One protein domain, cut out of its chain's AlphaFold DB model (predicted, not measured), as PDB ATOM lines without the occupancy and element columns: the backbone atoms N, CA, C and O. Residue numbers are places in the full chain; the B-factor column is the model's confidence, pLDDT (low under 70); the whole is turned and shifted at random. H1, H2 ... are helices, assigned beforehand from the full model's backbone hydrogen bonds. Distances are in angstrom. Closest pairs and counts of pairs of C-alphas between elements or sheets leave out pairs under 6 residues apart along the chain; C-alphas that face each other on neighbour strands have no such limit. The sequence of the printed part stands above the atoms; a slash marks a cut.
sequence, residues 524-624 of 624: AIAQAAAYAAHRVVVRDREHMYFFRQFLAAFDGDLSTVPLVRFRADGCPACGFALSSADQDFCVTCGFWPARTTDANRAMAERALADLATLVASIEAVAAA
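This is residues 524 to 624 of the 624 residues of an uncharacterized protein of Achlya hypogyna (UniProt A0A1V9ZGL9). A long helix, H3, runs along one side; H1 meets its last part crosswise, with H2 near H1, and the long looped stretch of residues 554 to 600 makes much of the rest. The 101 printed residues include three named helices, H1, H2, H3 in chain order, and no named strand; the class is all helix, though under half of the residues, 47, are in named elements. The whole is compact, with a radius of gyration of the C-alphas of 13.6 A and spans of 37 by 31 by 23 A.

H3, residues 601 to 623, is 32.8 A long, from C-alpha 601 at (-35.184, 39.383, -53.102) to C-alpha 623 at (-8.206, 42.442, -34.770). H1, residues 524 to 534, begins at (-16.852, 50.360, -32.214). H2 holds residues 541 to 553.

H3 touches H1 with residues 618 to 622 alone, about perpendicular at 79 degrees; the closest C-alphas, of Ala 528 and Ile 618, are 5.1 A apart. H1 and H2 are close but not clearly touching, the closest C-alphas, of Gln 527 and Met 544, being 7.5 A apart. They run the same way at a shallow tilt of 34 degrees, only just short of steep. H2 and H3 are apart. In H1, H2 and H3 every O i to N i+4 pair is within hydrogen-bond range.

The C-alphas farthest apart, of Ala 599 and Ala 624, are 40.0 A apart. The printed part has no cut. The link from H2 to H3 is long, 47 residues. No printed residue is under 70 in pLDDT.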
ATOM      1  N   ALA A 524     -17.439  51.354 -31.320       96.19
ATOM      2  CA  ALA A 524     -16.852  50.360 -32.214       96.19
ATOM      3  C   ALA A 524     -16.151  49.254 -31.412       96.19
ATOM      4  O   ALA A 524     -16.308  48.075 -31.731       96.19
ATOM      5  N   ILE A 525     -15.471  49.615 -30.318       96.12
ATOM      6  CA  ILE A 525     -14.876  48.647 -29.381       96.12
ATOM      7  C   ILE A 525     -15.969  47.795 -28.718       96.12
ATOM      8  O   ILE A 525     -15.887  46.564 -28.725       96.12
ATOM      9  N   ALA A 526     -17.031  48.423 -28.206       96.69
ATOM     10  CA  ALA A 526     -18.165  47.722 -27.600       96.69
ATOM     11  C   ALA A 526     -18.843  46.749 -28.585       96.69
ATOM     12  O   ALA A 526     -19.232  45.635 -28.224       96.69
ATOM     13  N   GLN A 527     -18.996  47.179 -29.838       97.19
ATOM     14  CA  GLN A 527     -19.589  46.411 -30.930       97.19
ATOM     15  C   GLN A 527     -18.724  45.199 -31.304       97.19
ATOM     16  O   GLN A 527     -19.255  44.092 -31.428       97.19
ATOM     17  N   ALA A 528     -17.404  45.381 -31.408       97.06
ATOM     18  CA  ALA A 528     -16.437  44.306 -31.621       97.06
ATOM     19  C   ALA A 528     -16.463  43.270 -30.493       97.06
ATOM     20  O   ALA A 528     -16.571  42.072 -30.765       97.06
ATOM     21  N   ALA A 529     -16.467  43.715 -29.234       96.25
ATOM     22  CA  ALA A 529     -16.548  42.829 -28.075       96.25
ATOM     23  C   ALA A 529     -17.845  41.998 -28.066       96.25
ATOM     24  O   ALA A 529     -17.805  40.782 -27.865       96.25
ATOM     25  N   ALA A 530     -18.992  42.627 -28.349       96.12
ATOM     26  CA  ALA A 530     -20.278  41.936 -28.436       96.12
ATOM     27  C   ALA A 530     -20.290  40.867 -29.544       96.12
ATOM     28  O   ALA A 530     -20.752  39.744 -29.323       96.12
ATOM     29  N   TYR A 531     -19.758  41.184 -30.726       96.88
ATOM     30  CA  TYR A 531     -19.690  40.231 -31.831       96.88
ATOM     31  C   TYR A 531     -18.708  39.083 -31.555       96.88
ATOM     32  O   TYR A 531     -19.038  37.929 -31.832       96.88
ATOM     33  N   ALA A 532     -17.547  39.365 -30.958       95.94
ATOM     34  CA  ALA A 532     -16.567  38.346 -30.589       95.94
ATOM     35  C   ALA A 532     -17.122  37.360 -29.548       95.94
ATOM     36  O   ALA A 532     -17.001  36.149 -29.721       95.94
ATOM     37  N   ALA A 533     -17.784  37.868 -28.502       95.38
ATOM     38  CA  ALA A 533     -18.323  37.041 -27.424       95.38
ATOM     39  C   ALA A 533     -19.591  36.272 -27.829       95.38
ATOM     40  O   ALA A 533     -19.786  35.124 -27.430       95.38
ATOM     41  N   HIS A 534     -20.468  36.894 -28.620       95.44
ATOM     42  CA  HIS A 534     -21.830  36.392 -28.809       95.44
ATOM     43  C   HIS A 534     -22.208  36.107 -30.257       95.44
ATOM     44  O   HIS A 534     -23.255  35.495 -30.481       95.44
ATOM     45  N   ARG A 535     -21.399  36.518 -31.241       95.25
ATOM     46  CA  ARG A 535     -21.715  36.448 -32.681       95.25
ATOM     47  C   ARG A 535     -23.075  37.083 -32.992       95.25
ATOM     48  O   ARG A 535     -23.915  36.502 -33.675       95.25
ATOM     49  N   VAL A 536     -23.312  38.255 -32.402       96.81
ATOM     50  CA  VAL A 536     -24.478  39.109 -32.656       96.81
ATOM     51  C   VAL A 536     -23.990  40.397 -33.301       96.81
ATOM     52  O   VAL A 536     -23.118  41.072 -32.757       96.81
ATOM     53  N   VAL A 537     -24.557  40.740 -34.454       97.19
ATOM     54  CA  VAL A 537     -24.253  41.981 -35.163       97.19
ATOM     55  C   VAL A 537     -25.133  43.100 -34.614       97.19
ATOM     56  O   VAL A 537     -26.313  43.233 -34.952       97.19
ATOM     57  N   VAL A 538     -24.552  43.908 -33.732       97.00
ATOM     58  CA  VAL A 538     -25.184  45.126 -33.218       97.00
ATOM     59  C   VAL A 538     -25.073  46.222 -34.280       97.00
ATOM     60  O   VAL A 538     -24.016  46.393 -34.870       97.00
ATOM     61  N   ARG A 539     -26.160  46.952 -34.553       94.75
ATOM     62  CA  ARG A 539     -26.263  47.858 -35.721       94.75
ATOM     63  C   ARG A 539     -25.920  49.302 -35.387       94.75
ATOM     64  O   ARG A 539     -25.324  50.008 -36.189       94.75
ATOM     65  N   ASP A 540     -26.320  49.724 -34.200       95.19
ATOM     66  CA  ASP A 540     -26.233  51.093 -33.724       95.19
ATOM     67  C   ASP A 540     -26.273  51.102 -32.185       95.19
ATOM     68  O   ASP A 540     -26.391  50.057 -31.532       95.19
ATOM     69  N   ARG A 541     -26.138  52.294 -31.602       96.44
ATOM     70  CA  ARG A 541     -26.073  52.498 -30.149       96.44
ATOM     71  C   ARG A 541     -27.374  52.132 -29.432       96.44
ATOM     72  O   ARG A 541     -27.330  51.640 -28.308       96.44
ATOM     73  N   GLU A 542     -28.516  52.324 -30.085       95.81
ATOM     74  CA  GLU A 542     -29.812  51.910 -29.550       95.81
ATOM     75  C   GLU A 542     -29.900  50.379 -29.491       95.81
ATOM     76  O   GLU A 542     -30.224  49.799 -28.453       95.81
ATOM     77  N   HIS A 543     -29.530  49.710 -30.582       96.94
ATOM     78  CA  HIS A 543     -29.473  48.259 -30.653       96.94
ATOM     79  C   HIS A 543     -28.490  47.684 -29.618       96.94
ATOM     80  O   HIS A 543     -28.780  46.649 -29.026       96.94
ATOM     81  N   MET A 544     -27.374  48.373 -29.337       97.69
ATOM     82  CA  MET A 544     -26.436  47.990 -28.271       97.69
ATOM     83  C   MET A 544     -27.078  48.040 -26.887       97.69
ATOM     84  O   MET A 544     -26.897  47.108 -26.104       97.69
ATOM     85  N   TYR A 545     -27.832  49.100 -26.582       97.69
ATOM     86  CA  TYR A 545     -28.540  49.209 -25.308       97.69
ATOM     87  C   TYR A 545     -29.491  48.025 -25.118       97.69
ATOM     88  O   TYR A 545     -29.369  47.284 -24.142       97.69
ATOM     89  N   PHE A 546     -30.385  47.797 -26.082       98.00
ATOM     90  CA  PHE A 546     -31.367  46.717 -25.995       98.00
ATOM     91  C   PHE A 546     -30.721  45.329 -25.977       98.00
ATOM     92  O   PHE A 546     -31.162  44.465 -25.221       98.00
ATOM     93  N   PHE A 547     -29.636  45.124 -26.729       98.38
ATOM     94  CA  PHE A 547     -28.877  43.878 -26.682       98.38
ATOM     95  C   PHE A 547     -28.260  43.630 -25.300       98.38
ATOM     96  O   PHE A 547     -28.384  42.525 -24.777       98.38
ATOM     97  N   ARG A 548     -27.661  44.646 -24.659       98.06
ATOM     98  CA  ARG A 548     -27.125  44.522 -23.290       98.06
ATOM     99  C   ARG A 548     -28.226  44.210 -22.272       98.06
ATOM    100  O   ARG A 548     -28.016  43.366 -21.405       98.06
ATOM    101  N   GLN A 549     -29.406  44.821 -22.403       98.25
ATOM    102  CA  GLN A 549     -30.557  44.508 -21.543       98.25
ATOM    103  C   GLN A 549     -31.062  43.078 -21.744       98.25
ATOM    104  O   GLN A 549     -31.374  42.389 -20.777       98.25
ATOM    105  N   PHE A 550     -31.116  42.612 -22.989       98.50
ATOM    106  CA  PHE A 550     -31.476  41.237 -23.309       98.50
ATOM    107  C   PHE A 550     -30.453  40.241 -22.774       98.50
ATOM    108  O   PHE A 550     -30.829  39.263 -22.141       98.50
ATOM    109  N   LEU A 551     -29.162  40.512 -22.943       98.00
ATOM    110  CA  LEU A 551     -28.102  39.671 -22.403       98.00
ATOM    111  C   LEU A 551     -28.184  39.579 -20.869       98.00
ATOM    112  O   LEU A 551     -28.100  38.485 -20.318       98.00
ATOM    113  N   ALA A 552     -28.431  40.699 -20.184       97.88
ATOM    114  CA  ALA A 552     -28.656  40.722 -18.738       97.88
ATOM    115  C   ALA A 552     -29.913  39.937 -18.315       97.88
ATOM    116  O   ALA A 552     -29.911  39.279 -17.280       97.88
ATOM    117  N   ALA A 553     -30.973  39.954 -19.127       97.75
ATOM    118  CA  ALA A 553     -32.192  39.170 -18.903       97.75
ATOM    119  C   ALA A 553     -31.979  37.648 -18.936       97.75
ATOM    120  O   ALA A 553     -32.824  36.902 -18.427       97.75
ATOM    121  N   PHE A 554     -30.870  37.220 -19.535       97.56
ATOM    122  CA  PHE A 554     -30.437  35.839 -19.709       97.56
ATOM    123  C   PHE A 554     -29.075  35.605 -19.037       97.56
ATOM    124  O   PHE A 554     -28.239  34.857 -19.535       97.56
ATOM    125  N   ASP A 555     -28.845  36.288 -17.910       95.50
ATOM    126  CA  ASP A 555     -27.715  36.076 -16.998       95.50
ATOM    127  C   ASP A 555     -26.324  36.185 -17.657       95.50
ATOM    128  O   ASP A 555     -25.357  35.571 -17.212       95.50
ATOM    129  N   GLY A 556     -26.199  36.975 -18.729       95.12
ATOM    130  CA  GLY A 556     -24.938  37.119 -19.460       95.12
ATOM    131  C   GLY A 556     -24.672  36.023 -20.497       95.12
ATOM    132  O   GLY A 556     -23.646  36.073 -21.176       95.12
ATOM    133  N   ASP A 557     -25.573  35.049 -20.648       94.25
ATOM    134  CA  ASP A 557     -25.346  33.849 -21.449       94.25
ATOM    135  C   ASP A 557     -26.498  33.564 -22.421       94.25
ATOM    136  O   ASP A 557     -27.594  33.134 -22.054       94.25
ATOM    137  N   LEU A 558     -26.207  33.716 -23.717       95.12
ATOM    138  CA  LEU A 558     -27.158  33.432 -24.792       95.12
ATOM    139  C   LEU A 558     -27.542  31.949 -24.908       95.12
ATOM    140  O   LEU A 558     -28.503  31.647 -25.615       95.12
ATOM    141  N   SER A 559     -26.828  31.033 -24.247       91.44
ATOM    142  CA  SER A 559     -27.204  29.617 -24.173       91.44
ATOM    143  C   SER A 559     -28.453  29.379 -23.313       91.44
ATOM    144  O   SER A 559     -29.164  28.395 -23.520       91.44
ATOM    145  N   THR A 560     -28.763  30.306 -22.399       94.00
ATOM    146  CA  THR A 560     -29.945  30.240 -21.522       94.00
ATOM    147  C   THR A 560     -31.216  30.770 -22.191       94.00
ATOM    148  O   THR A 560     -32.326  30.580 -21.688       94.00
ATOM    149  N   VAL A 561     -31.076  31.414 -23.355       95.94
ATOM    150  CA  VAL A 561     -32.205  31.874 -24.161       95.94
ATOM    151  C   VAL A 561     -32.968  30.648 -24.675       95.94
ATOM    152  O   VAL A 561     -32.352  29.757 -25.261       95.94
ATOM    153  N   PRO A 562     -34.307  30.588 -24.546       94.25
ATOM    154  CA  PRO A 562     -35.109  29.432 -24.958       94.25
ATOM    155  C   PRO A 562     -35.314  29.371 -26.485       94.25
ATOM    156  O   PRO A 562     -36.421  29.144 -26.970       94.25
ATOM    157  N   LEU A 563     -34.253  29.606 -27.261       92.38
ATOM    158  CA  LEU A 563     -34.224  29.584 -28.718       92.38
ATOM    159  C   LEU A 563     -32.933  28.926 -29.199       92.38
ATOM    160  O   LEU A 563     -31.849  29.177 -28.681       92.38
ATOM    161  N   VAL A 564     -33.036  28.121 -30.253       90.94
ATOM    162  CA  VAL A 564     -31.858  27.494 -30.858       90.94
ATOM    163  C   VAL A 564     -31.110  28.511 -31.721       90.94
ATOM    164  O   VAL A 564     -31.738  29.276 -32.457       90.94
ATOM    165  N   ARG A 565     -29.774  28.489 -31.674       92.81
ATOM    166  CA  ARG A 565     -28.900  29.305 -32.530       92.81
ATOM    167  C   ARG A 565     -28.141  28.462 -33.555       92.81
ATOM    168  O   ARG A 565     -27.893  27.283 -33.325       92.81
ATOM    169  N   PHE A 566     -27.776  29.087 -34.673       86.75
ATOM    170  CA  PHE A 566     -26.914  28.538 -35.731       86.75
ATOM    171  C   PHE A 566     -27.443  27.259 -36.400       86.75
ATOM    172  O   PHE A 566     -26.679  26.381 -36.797       86.75
ATOM    173  N   ARG A 567     -28.767  27.160 -36.563       81.31
ATOM    174  CA  ARG A 567     -29.360  26.226 -37.532       81.31
ATOM    175  C   ARG A 567     -29.203  26.778 -38.951       81.31
ATOM    176  O   ARG A 567     -29.006  27.976 -39.124       81.31
ATOM    177  N   ALA A 568     -29.371  25.913 -39.955       77.12
ATOM    178  CA  ALA A 568     -29.315  26.290 -41.372       77.12
ATOM    179  C   ALA A 568     -30.282  27.434 -41.751       77.12
ATOM    180  O   ALA A 568     -30.041  28.131 -42.726       77.12
ATOM    181  N   ASP A 569     -31.344  27.635 -40.964       81.00
ATOM    182  CA  ASP A 569     -32.404  28.622 -41.192       81.00
ATOM    183  C   ASP A 569     -32.490  29.679 -40.065       81.00
ATOM    184  O   ASP A 569     -33.565  30.067 -39.599       81.00
ATOM    185  N   GLY A 570     -31.332  30.066 -39.521       90.50
ATOM    186  CA  GLY A 570     -31.211  31.100 -38.492       90.50
ATOM    187  C   GLY A 570     -31.126  32.514 -39.067       90.50
ATOM    188  O   GLY A 570     -30.737  32.720 -40.212       90.50
ATOM    189  N   CYS A 571     -31.438  33.516 -38.243       94.69
ATOM    190  CA  CYS A 571     -31.230  34.914 -38.600       94.69
ATOM    191  C   CYS A 571     -29.739  35.184 -38.886       94.69
ATOM    192  O   CYS A 571     -28.906  34.884 -38.026       94.69
ATOM    193  N   PRO A 572     -29.386  35.828 -40.011       94.00
ATOM    194  CA  PRO A 572     -27.987  36.077 -40.366       94.00
ATOM    195  C   PRO A 572     -27.284  37.063 -39.418       94.00
ATOM    196  O   PRO A 572     -26.068  37.012 -39.280       94.00
ATOM    197  N   ALA A 573     -28.028  37.937 -38.729       95.69
ATOM    198  CA  ALA A 573     -27.455  38.951 -37.841       95.69
ATOM    199  C   ALA A 573     -27.260  38.479 -36.390       95.69
ATOM    200  O   ALA A 573     -26.330  38.920 -35.722       95.69
ATOM    201  N   CYS A 574     -28.137  37.617 -35.863       96.00
ATOM    202  CA  CYS A 574     -28.070  37.177 -34.459       96.00
ATOM    203  C   CYS A 574     -27.973  35.658 -34.273       96.00
ATOM    204  O   CYS A 574     -27.798  35.184 -33.150       96.00
ATOM    205  N   GLY A 575     -28.107  34.872 -35.338       95.00
ATOM    206  CA  GLY A 575     -28.018  33.414 -35.312       95.00
ATOM    207  C   GLY A 575     -29.224  32.687 -34.713       95.00
ATOM    208  O   GLY A 575     -29.288  31.470 -34.856       95.00
ATOM    209  N   PHE A 576     -30.177  33.366 -34.062       95.50
ATOM    210  CA  PHE A 576     -31.384  32.725 -33.520       95.50
ATOM    211  C   PHE A 576     -32.299  32.197 -34.630       95.50
ATOM    212  O   PHE A 576     -32.452  32.829 -35.677       95.50
ATOM    213  N   ALA A 577     -32.914  31.037 -34.395       92.25
ATOM    214  CA  ALA A 577     -33.883  30.438 -35.304       92.25
ATOM    215  C   ALA A 577     -35.105  31.350 -35.517       92.25
ATOM    216  O   ALA A 577     -35.641  31.923 -34.567       92.25
ATOM    217  N   LEU A 578     -35.562  31.456 -36.767       89.56
ATOM    218  CA  LEU A 578     -36.813  32.139 -37.106       89.56
ATOM    219  C   LEU A 578     -38.017  31.281 -36.678       89.56
ATOM    220  O   LEU A 578     -37.924  30.054 -36.635       89.56
ATOM    221  N   SER A 579     -39.153  31.902 -36.335       83.38
ATOM    222  CA  SER A 579     -40.296  31.160 -35.773       83.38
ATOM    223  C   SER A 579     -41.071  30.342 -36.813       83.38
ATOM    224  O   SER A 579     -41.818  29.446 -36.429       83.38
ATOM    225  N   SER A 580     -40.948  30.655 -38.107       83.75
ATOM    226  CA  SER A 580     -41.574  29.905 -39.202       83.75
ATOM    227  C   SER A 580     -40.844  30.116 -40.536       83.75
ATOM    228  O   SER A 580     -40.019  31.022 -40.677       83.75
ATOM    229  N   ALA A 581     -41.175  29.287 -41.532       81.50
ATOM    230  CA  ALA A 581     -40.650  29.399 -42.896       81.50
ATOM    231  C   ALA A 581     -41.129  30.668 -43.628       81.50
ATOM    232  O   ALA A 581     -40.424  31.192 -44.483       81.50
ATOM    233  N   ASP A 582     -42.306  31.184 -43.265       77.94
ATOM    234  CA  ASP A 582     -42.884  32.408 -43.836       77.94
ATOM    235  C   ASP A 582     -42.334  33.696 -43.208       77.94
ATOM    236  O   ASP A 582     -42.627  34.794 -43.677       77.94
ATOM    237  N   GLN A 583     -41.580  33.584 -42.112       82.88
ATOM    238  CA  GLN A 583     -41.044  34.734 -41.402       82.88
ATOM    239  C   GLN A 583     -39.782  35.242 -42.107       82.88
ATOM    240  O   GLN A 583     -38.771  34.538 -42.172       82.88
ATOM    241  N   ASP A 584     -39.831  36.485 -42.586       87.81
ATOM    242  CA  ASP A 584     -38.704  37.188 -43.200       87.81
ATOM    243  C   ASP A 584     -38.167  38.347 -42.343       87.81
ATOM    244  O   ASP A 584     -37.189  38.980 -42.718       87.81
ATOM    245  N   PHE A 585     -38.743  38.591 -41.164       91.00
ATOM    246  CA  PHE A 585     -38.287  39.544 -40.146       91.00
ATOM    247  C   PHE A 585     -37.819  38.796 -38.892       91.00
ATOM    248  O   PHE A 585     -38.536  37.933 -38.388       91.00
ATOM    249  N   CYS A 586     -36.648  39.101 -38.331       93.50
ATOM    250  CA  CYS A 586     -36.212  38.461 -37.087       93.50
ATOM    251  C   CYS A 586     -36.884  39.105 -35.866       93.50
ATOM    252  O   CYS A 586     -36.443  40.147 -35.403       93.50
ATOM    253  N   VAL A 587     -37.881  38.441 -35.272       92.44
ATOM    254  CA  VAL A 587     -38.574  38.922 -34.056       92.44
ATOM    255  C   VAL A 587     -37.676  39.026 -32.817       92.44
ATOM    256  O   VAL A 587     -38.059  39.647 -31.831       92.44
ATOM    257  N   THR A 588     -36.486  38.418 -32.852       95.38
ATOM    258  CA  THR A 588     -35.529  38.448 -31.742       95.38
ATOM    259  C   THR A 588     -34.602  39.658 -31.807       95.38
ATOM    260  O   THR A 588     -34.376  40.266 -30.775       95.38
ATOM    261  N   CYS A 589     -34.059  40.039 -32.970       96.38
ATOM    262  CA  CYS A 589     -33.123  41.177 -33.076       96.38
ATOM    263  C   CYS A 589     -33.611  42.328 -33.970       96.38
ATOM    264  O   CYS A 589     -32.936  43.343 -34.127       96.38
ATOM    265  N   GLY A 590     -34.750  42.164 -34.632       95.06
ATOM    266  CA  GLY A 590     -35.311  43.142 -35.557       95.06
ATOM    267  C   GLY A 590     -34.582  43.248 -36.895       95.06
ATOM    268  O   GLY A 590     -34.699  44.264 -37.576       95.06
ATOM    269  N   PHE A 591     -33.740  42.279 -37.271       95.31
ATOM    270  CA  PHE A 591     -33.083  42.283 -38.585       95.31
ATOM    271  C   PHE A 591     -34.076  41.934 -39.696       95.31
ATOM    272  O   PHE A 591     -34.813  40.950 -39.581       95.31
ATOM    273  N   TRP A 592     -34.067  42.716 -40.779       92.75
ATOM    274  CA  TRP A 592     -34.919  42.497 -41.941       92.75
ATOM    275  C   TRP A 592     -34.257  42.962 -43.248       92.75
ATOM    276  O   TRP A 592     -33.674  44.047 -43.261       92.75
ATOM    277  N   PRO A 593     -34.410  42.196 -44.345       92.81
ATOM    278  CA  PRO A 593     -34.961  40.839 -44.378       92.81
ATOM    279  C   PRO A 593     -34.007  39.806 -43.756       92.81
ATOM    280  O   PRO A 593     -32.850  39.696 -44.140       92.81
ATOM    281  N   ALA A 594     -34.497  39.013 -42.803       89.81
ATOM    282  CA  ALA A 594     -33.805  37.858 -42.235       89.81
ATOM    283  C   ALA A 594     -33.885  36.608 -43.128       89.81
ATOM    284  O   ALA A 594     -33.152  35.653 -42.883       89.81
ATOM    285  N   ARG A 595     -34.756  36.619 -44.147       88.31
ATOM    286  CA  ARG A 595     -34.906  35.565 -45.156       88.31
ATOM    287  C   ARG A 595     -35.127  36.181 -46.534       88.31
ATOM    288  O   ARG A 595     -35.962  37.074 -46.683       88.31
ATOM    289  N   THR A 596     -34.440  35.647 -47.538       88.31
ATOM    290  CA  THR A 596     -34.690  35.968 -48.947       88.31
ATOM    291  C   THR A 596     -35.897  35.183 -49.451       88.31
ATOM    292  O   THR A 596     -35.912  33.954 -49.415       88.31
ATOM    293  N   THR A 597     -36.903  35.894 -49.942       84.25
ATOM    294  CA  THR A 597     -38.085  35.364 -50.629       84.25
ATOM    295  C   THR A 597     -38.159  35.973 -52.026       84.25
ATOM    296  O   THR A 597     -37.496  36.973 -52.306       84.25
ATOM    297  N   ASP A 598     -38.984  35.421 -52.916       82.38
ATOM    298  CA  ASP A 598     -39.182  36.028 -54.239       82.38
ATOM    299  C   ASP A 598     -39.749  37.452 -54.143       82.38
ATOM    300  O   ASP A 598     -39.368  38.321 -54.923       82.38
ATOM    301  N   ALA A 599     -40.585  37.719 -53.134       77.19
ATOM    302  CA  ALA A 599     -41.198  39.024 -52.910       77.19
ATOM    303  C   ALA A 599     -40.216  40.089 -52.389       77.19
ATOM    304  O   ALA A 599     -40.421  41.275 -52.642       77.19
ATOM    305  N   ASN A 600     -39.161  39.694 -51.666       85.25
ATOM    306  CA  ASN A 600     -38.225  40.630 -51.028       85.25
ATOM    307  C   ASN A 600     -36.784  40.549 -51.568       85.25
ATOM    308  O   ASN A 600     -35.915  41.245 -51.046       85.25
ATOM    309  N   ARG A 601     -36.528  39.745 -52.612       88.50
ATOM    310  CA  ARG A 601     -35.184  39.383 -53.102       88.50
ATOM    311  C   ARG A 601     -34.212  40.556 -53.201       88.50
ATOM    312  O   ARG A 601     -33.161  40.520 -52.574       88.50
ATOM    313  N   ALA A 602     -34.589  41.615 -53.914       88.19
ATOM    314  CA  ALA A 602     -33.732  42.788 -54.102       88.19
ATOM    315  C   ALA A 602     -33.405  43.508 -52.777       88.19
ATOM    316  O   ALA A 602     -32.292  43.993 -52.578       88.19
ATOM    317  N   MET A 603     -34.368  43.571 -51.850       90.38
ATOM    318  CA  MET A 603     -34.172  44.183 -50.531       90.38
ATOM    319  C   MET A 603     -33.299  43.295 -49.639       90.38
ATOM    320  O   MET A 603     -32.437  43.806 -48.927       90.38
ATOM    321  N   ALA A 604     -33.491  41.975 -49.710       91.44
ATOM    322  CA  ALA A 604     -32.709  40.997 -48.966       91.44
ATOM    323  C   ALA A 604     -31.245  40.968 -49.426       91.44
ATOM    324  O   ALA A 604     -30.351  41.006 -48.588       91.44
ATOM    325  N   GLU A 605     -30.984  40.976 -50.737       92.75
ATOM    326  CA  GLU A 605     -29.626  41.026 -51.298       92.75
ATOM    327  C   GLU A 605     -28.858  42.258 -50.808       92.75
ATOM    328  O   GLU A 605     -27.725  42.137 -50.338       92.75
ATOM    329  N   ARG A 606     -29.500  43.434 -50.827       93.38
ATOM    330  CA  ARG A 606     -28.907  44.663 -50.295       93.38
ATOM    331  C   ARG A 606     -28.648  44.572 -48.788       93.38
ATOM    332  O   ARG A 606     -27.544  44.872 -48.349       93.38
ATOM    333  N   ALA A 607     -29.635  44.142 -48.004       93.50
ATOM    334  CA  ALA A 607     -29.502  44.054 -46.550       93.50
ATOM    335  C   ALA A 607     -28.407  43.064 -46.118       93.50
ATOM    336  O   ALA A 607     -27.701  43.312 -45.142       93.50
ATOM    337  N   LEU A 608     -28.245  41.953 -46.844       93.44
ATOM    338  CA  LEU A 608     -27.183  40.976 -46.602       93.44
ATOM    339  C   LEU A 608     -25.800  41.521 -46.981       93.44
ATOM    340  O   LEU A 608     -24.839  41.254 -46.264       93.44
ATOM    341  N   ALA A 609     -25.695  42.301 -48.061       94.06
ATOM    342  CA  ALA A 609     -24.454  42.984 -48.422       94.06
ATOM    343  C   ALA A 609     -24.051  44.022 -47.359       94.06
ATOM    344  O   ALA A 609     -22.918  43.993 -46.878       94.06
ATOM    345  N   ASP A 610     -24.995  44.865 -46.924       95.12
ATOM    346  CA  ASP A 610     -24.778  45.854 -45.860       95.12
ATOM    347  C   ASP A 610     -24.367  45.168 -44.542       95.12
ATOM    348  O   ASP A 610     -23.439  45.610 -43.860       95.12
ATOM    349  N   LEU A 611     -25.006  44.038 -44.204       95.44
ATOM    350  CA  LEU A 611     -24.645  43.223 -43.043       95.44
ATOM    351  C   LEU A 611     -23.218  42.668 -43.158       95.44
ATOM    352  O   LEU A 611     -22.471  42.726 -42.185       95.44
ATOM    353  N   ALA A 612     -22.827  42.151 -44.325       95.19
ATOM    354  CA  ALA A 612     -21.484  41.616 -44.552       95.19
ATOM    355  C   ALA A 612     -20.405  42.705 -44.436       95.19
ATOM    356  O   ALA A 612     -19.367  42.478 -43.815       95.19
ATOM    357  N   THR A 613     -20.659  43.904 -44.974       96.56
ATOM    358  CA  THR A 613     -19.767  45.061 -44.808       96.56
ATOM    359  C   THR A 613     -19.620  45.451 -43.338       96.56
ATOM    360  O   THR A 613     -18.500  45.680 -42.880       96.56
ATOM    361  N   LEU A 614     -20.723  45.479 -42.584       95.56
ATOM    362  CA  LEU A 614     -20.694  45.777 -41.153       95.56
ATOM    363  C   LEU A 614     -19.925  44.711 -40.359       95.56
ATOM    364  O   LEU A 614     -19.130  45.047 -39.487       95.56
ATOM    365  N   VAL A 615     -20.111  43.427 -40.672       96.62
ATOM    366  CA  VAL A 615     -19.337  42.343 -40.045       96.62
ATOM    367  C   VAL A 615     -17.841  42.528 -40.301       96.62
ATOM    368  O   VAL A 615     -17.061  42.467 -39.354       96.62
ATOM    369  N   ALA A 616     -17.443  42.836 -41.538       95.75
ATOM    370  CA  ALA A 616     -16.041  43.067 -41.873       95.75
ATOM    371  C   ALA A 616     -15.440  44.260 -41.108       95.75
ATOM    372  O   ALA A 616     -14.301  44.180 -40.645       95.75
ATOM    373  N   SER A 617     -16.195  45.353 -40.919       95.81
ATOM    374  CA  SER A 617     -15.705  46.495 -40.136       95.81
ATOM    375  C   SER A 617     -15.571  46.163 -38.647       95.81
ATOM    376  O   SER A 617     -14.617  46.597 -38.010       95.81
ATOM    377  N   ILE A 618     -16.497  45.373 -38.096       95.25
ATOM    378  CA  ILE A 618     -16.449  44.902 -36.705       95.25
ATOM    379  C   ILE A 618     -15.244  43.973 -36.484       95.25
ATOM    380  O   ILE A 618     -14.523  44.126 -35.500       95.25
ATOM    381  N   GLU A 619     -14.999  43.030 -37.397       93.62
ATOM    382  CA  GLU A 619     -13.865  42.099 -37.317       93.62
ATOM    383  C   GLU A 619     -12.515  42.819 -37.445       93.62
ATOM    384  O   GLU A 619     -11.571  42.464 -36.743       93.62
ATOM    385  N   ALA A 620     -12.434  43.875 -38.262       93.75
ATOM    386  CA  ALA A 620     -11.237  44.708 -38.361       93.75
ATOM    387  C   ALA A 620     -10.914  45.437 -37.044       93.75
ATOM    388  O   ALA A 620      -9.748  45.513 -36.669       93.75
ATOM    389  N   VAL A 621     -11.931  45.931 -36.326       92.88
ATOM    390  CA  VAL A 621     -11.753  46.549 -34.999       92.88
ATOM    391  C   VAL A 621     -11.377  45.509 -33.946       92.88
ATOM    392  O   VAL A 621     -10.560  45.800 -33.090       92.88
ATOM    393  N   ALA A 622     -11.932  44.295 -34.009       86.44
ATOM    394  CA  ALA A 622     -11.584  43.219 -33.077       86.44
ATOM    395  C   ALA A 622     -10.143  42.699 -33.249       86.44
ATOM    396  O   ALA A 622      -9.591  42.108 -32.322       86.44
ATOM    397  N   ALA A 623      -9.568  42.858 -34.446       85.75
ATOM    398  CA  ALA A 623      -8.206  42.442 -34.770       85.75
ATOM    399  C   ALA A 623      -7.137  43.511 -34.470       85.75
ATOM    400  O   ALA A 623      -5.954  43.166 -34.419       85.75
ATOM    401  N   ALA A 624      -7.545  44.777 -34.327       79.25
ATOM    402  CA  ALA A 624      -6.695  45.915 -33.972       79.25
ATOM    403  C   ALA A 624      -6.600  46.070 -32.450       79.25
ATOM    404  O   ALA A 624      -5.498  46.436 -31.980       79.25
TER     405      ALA A 624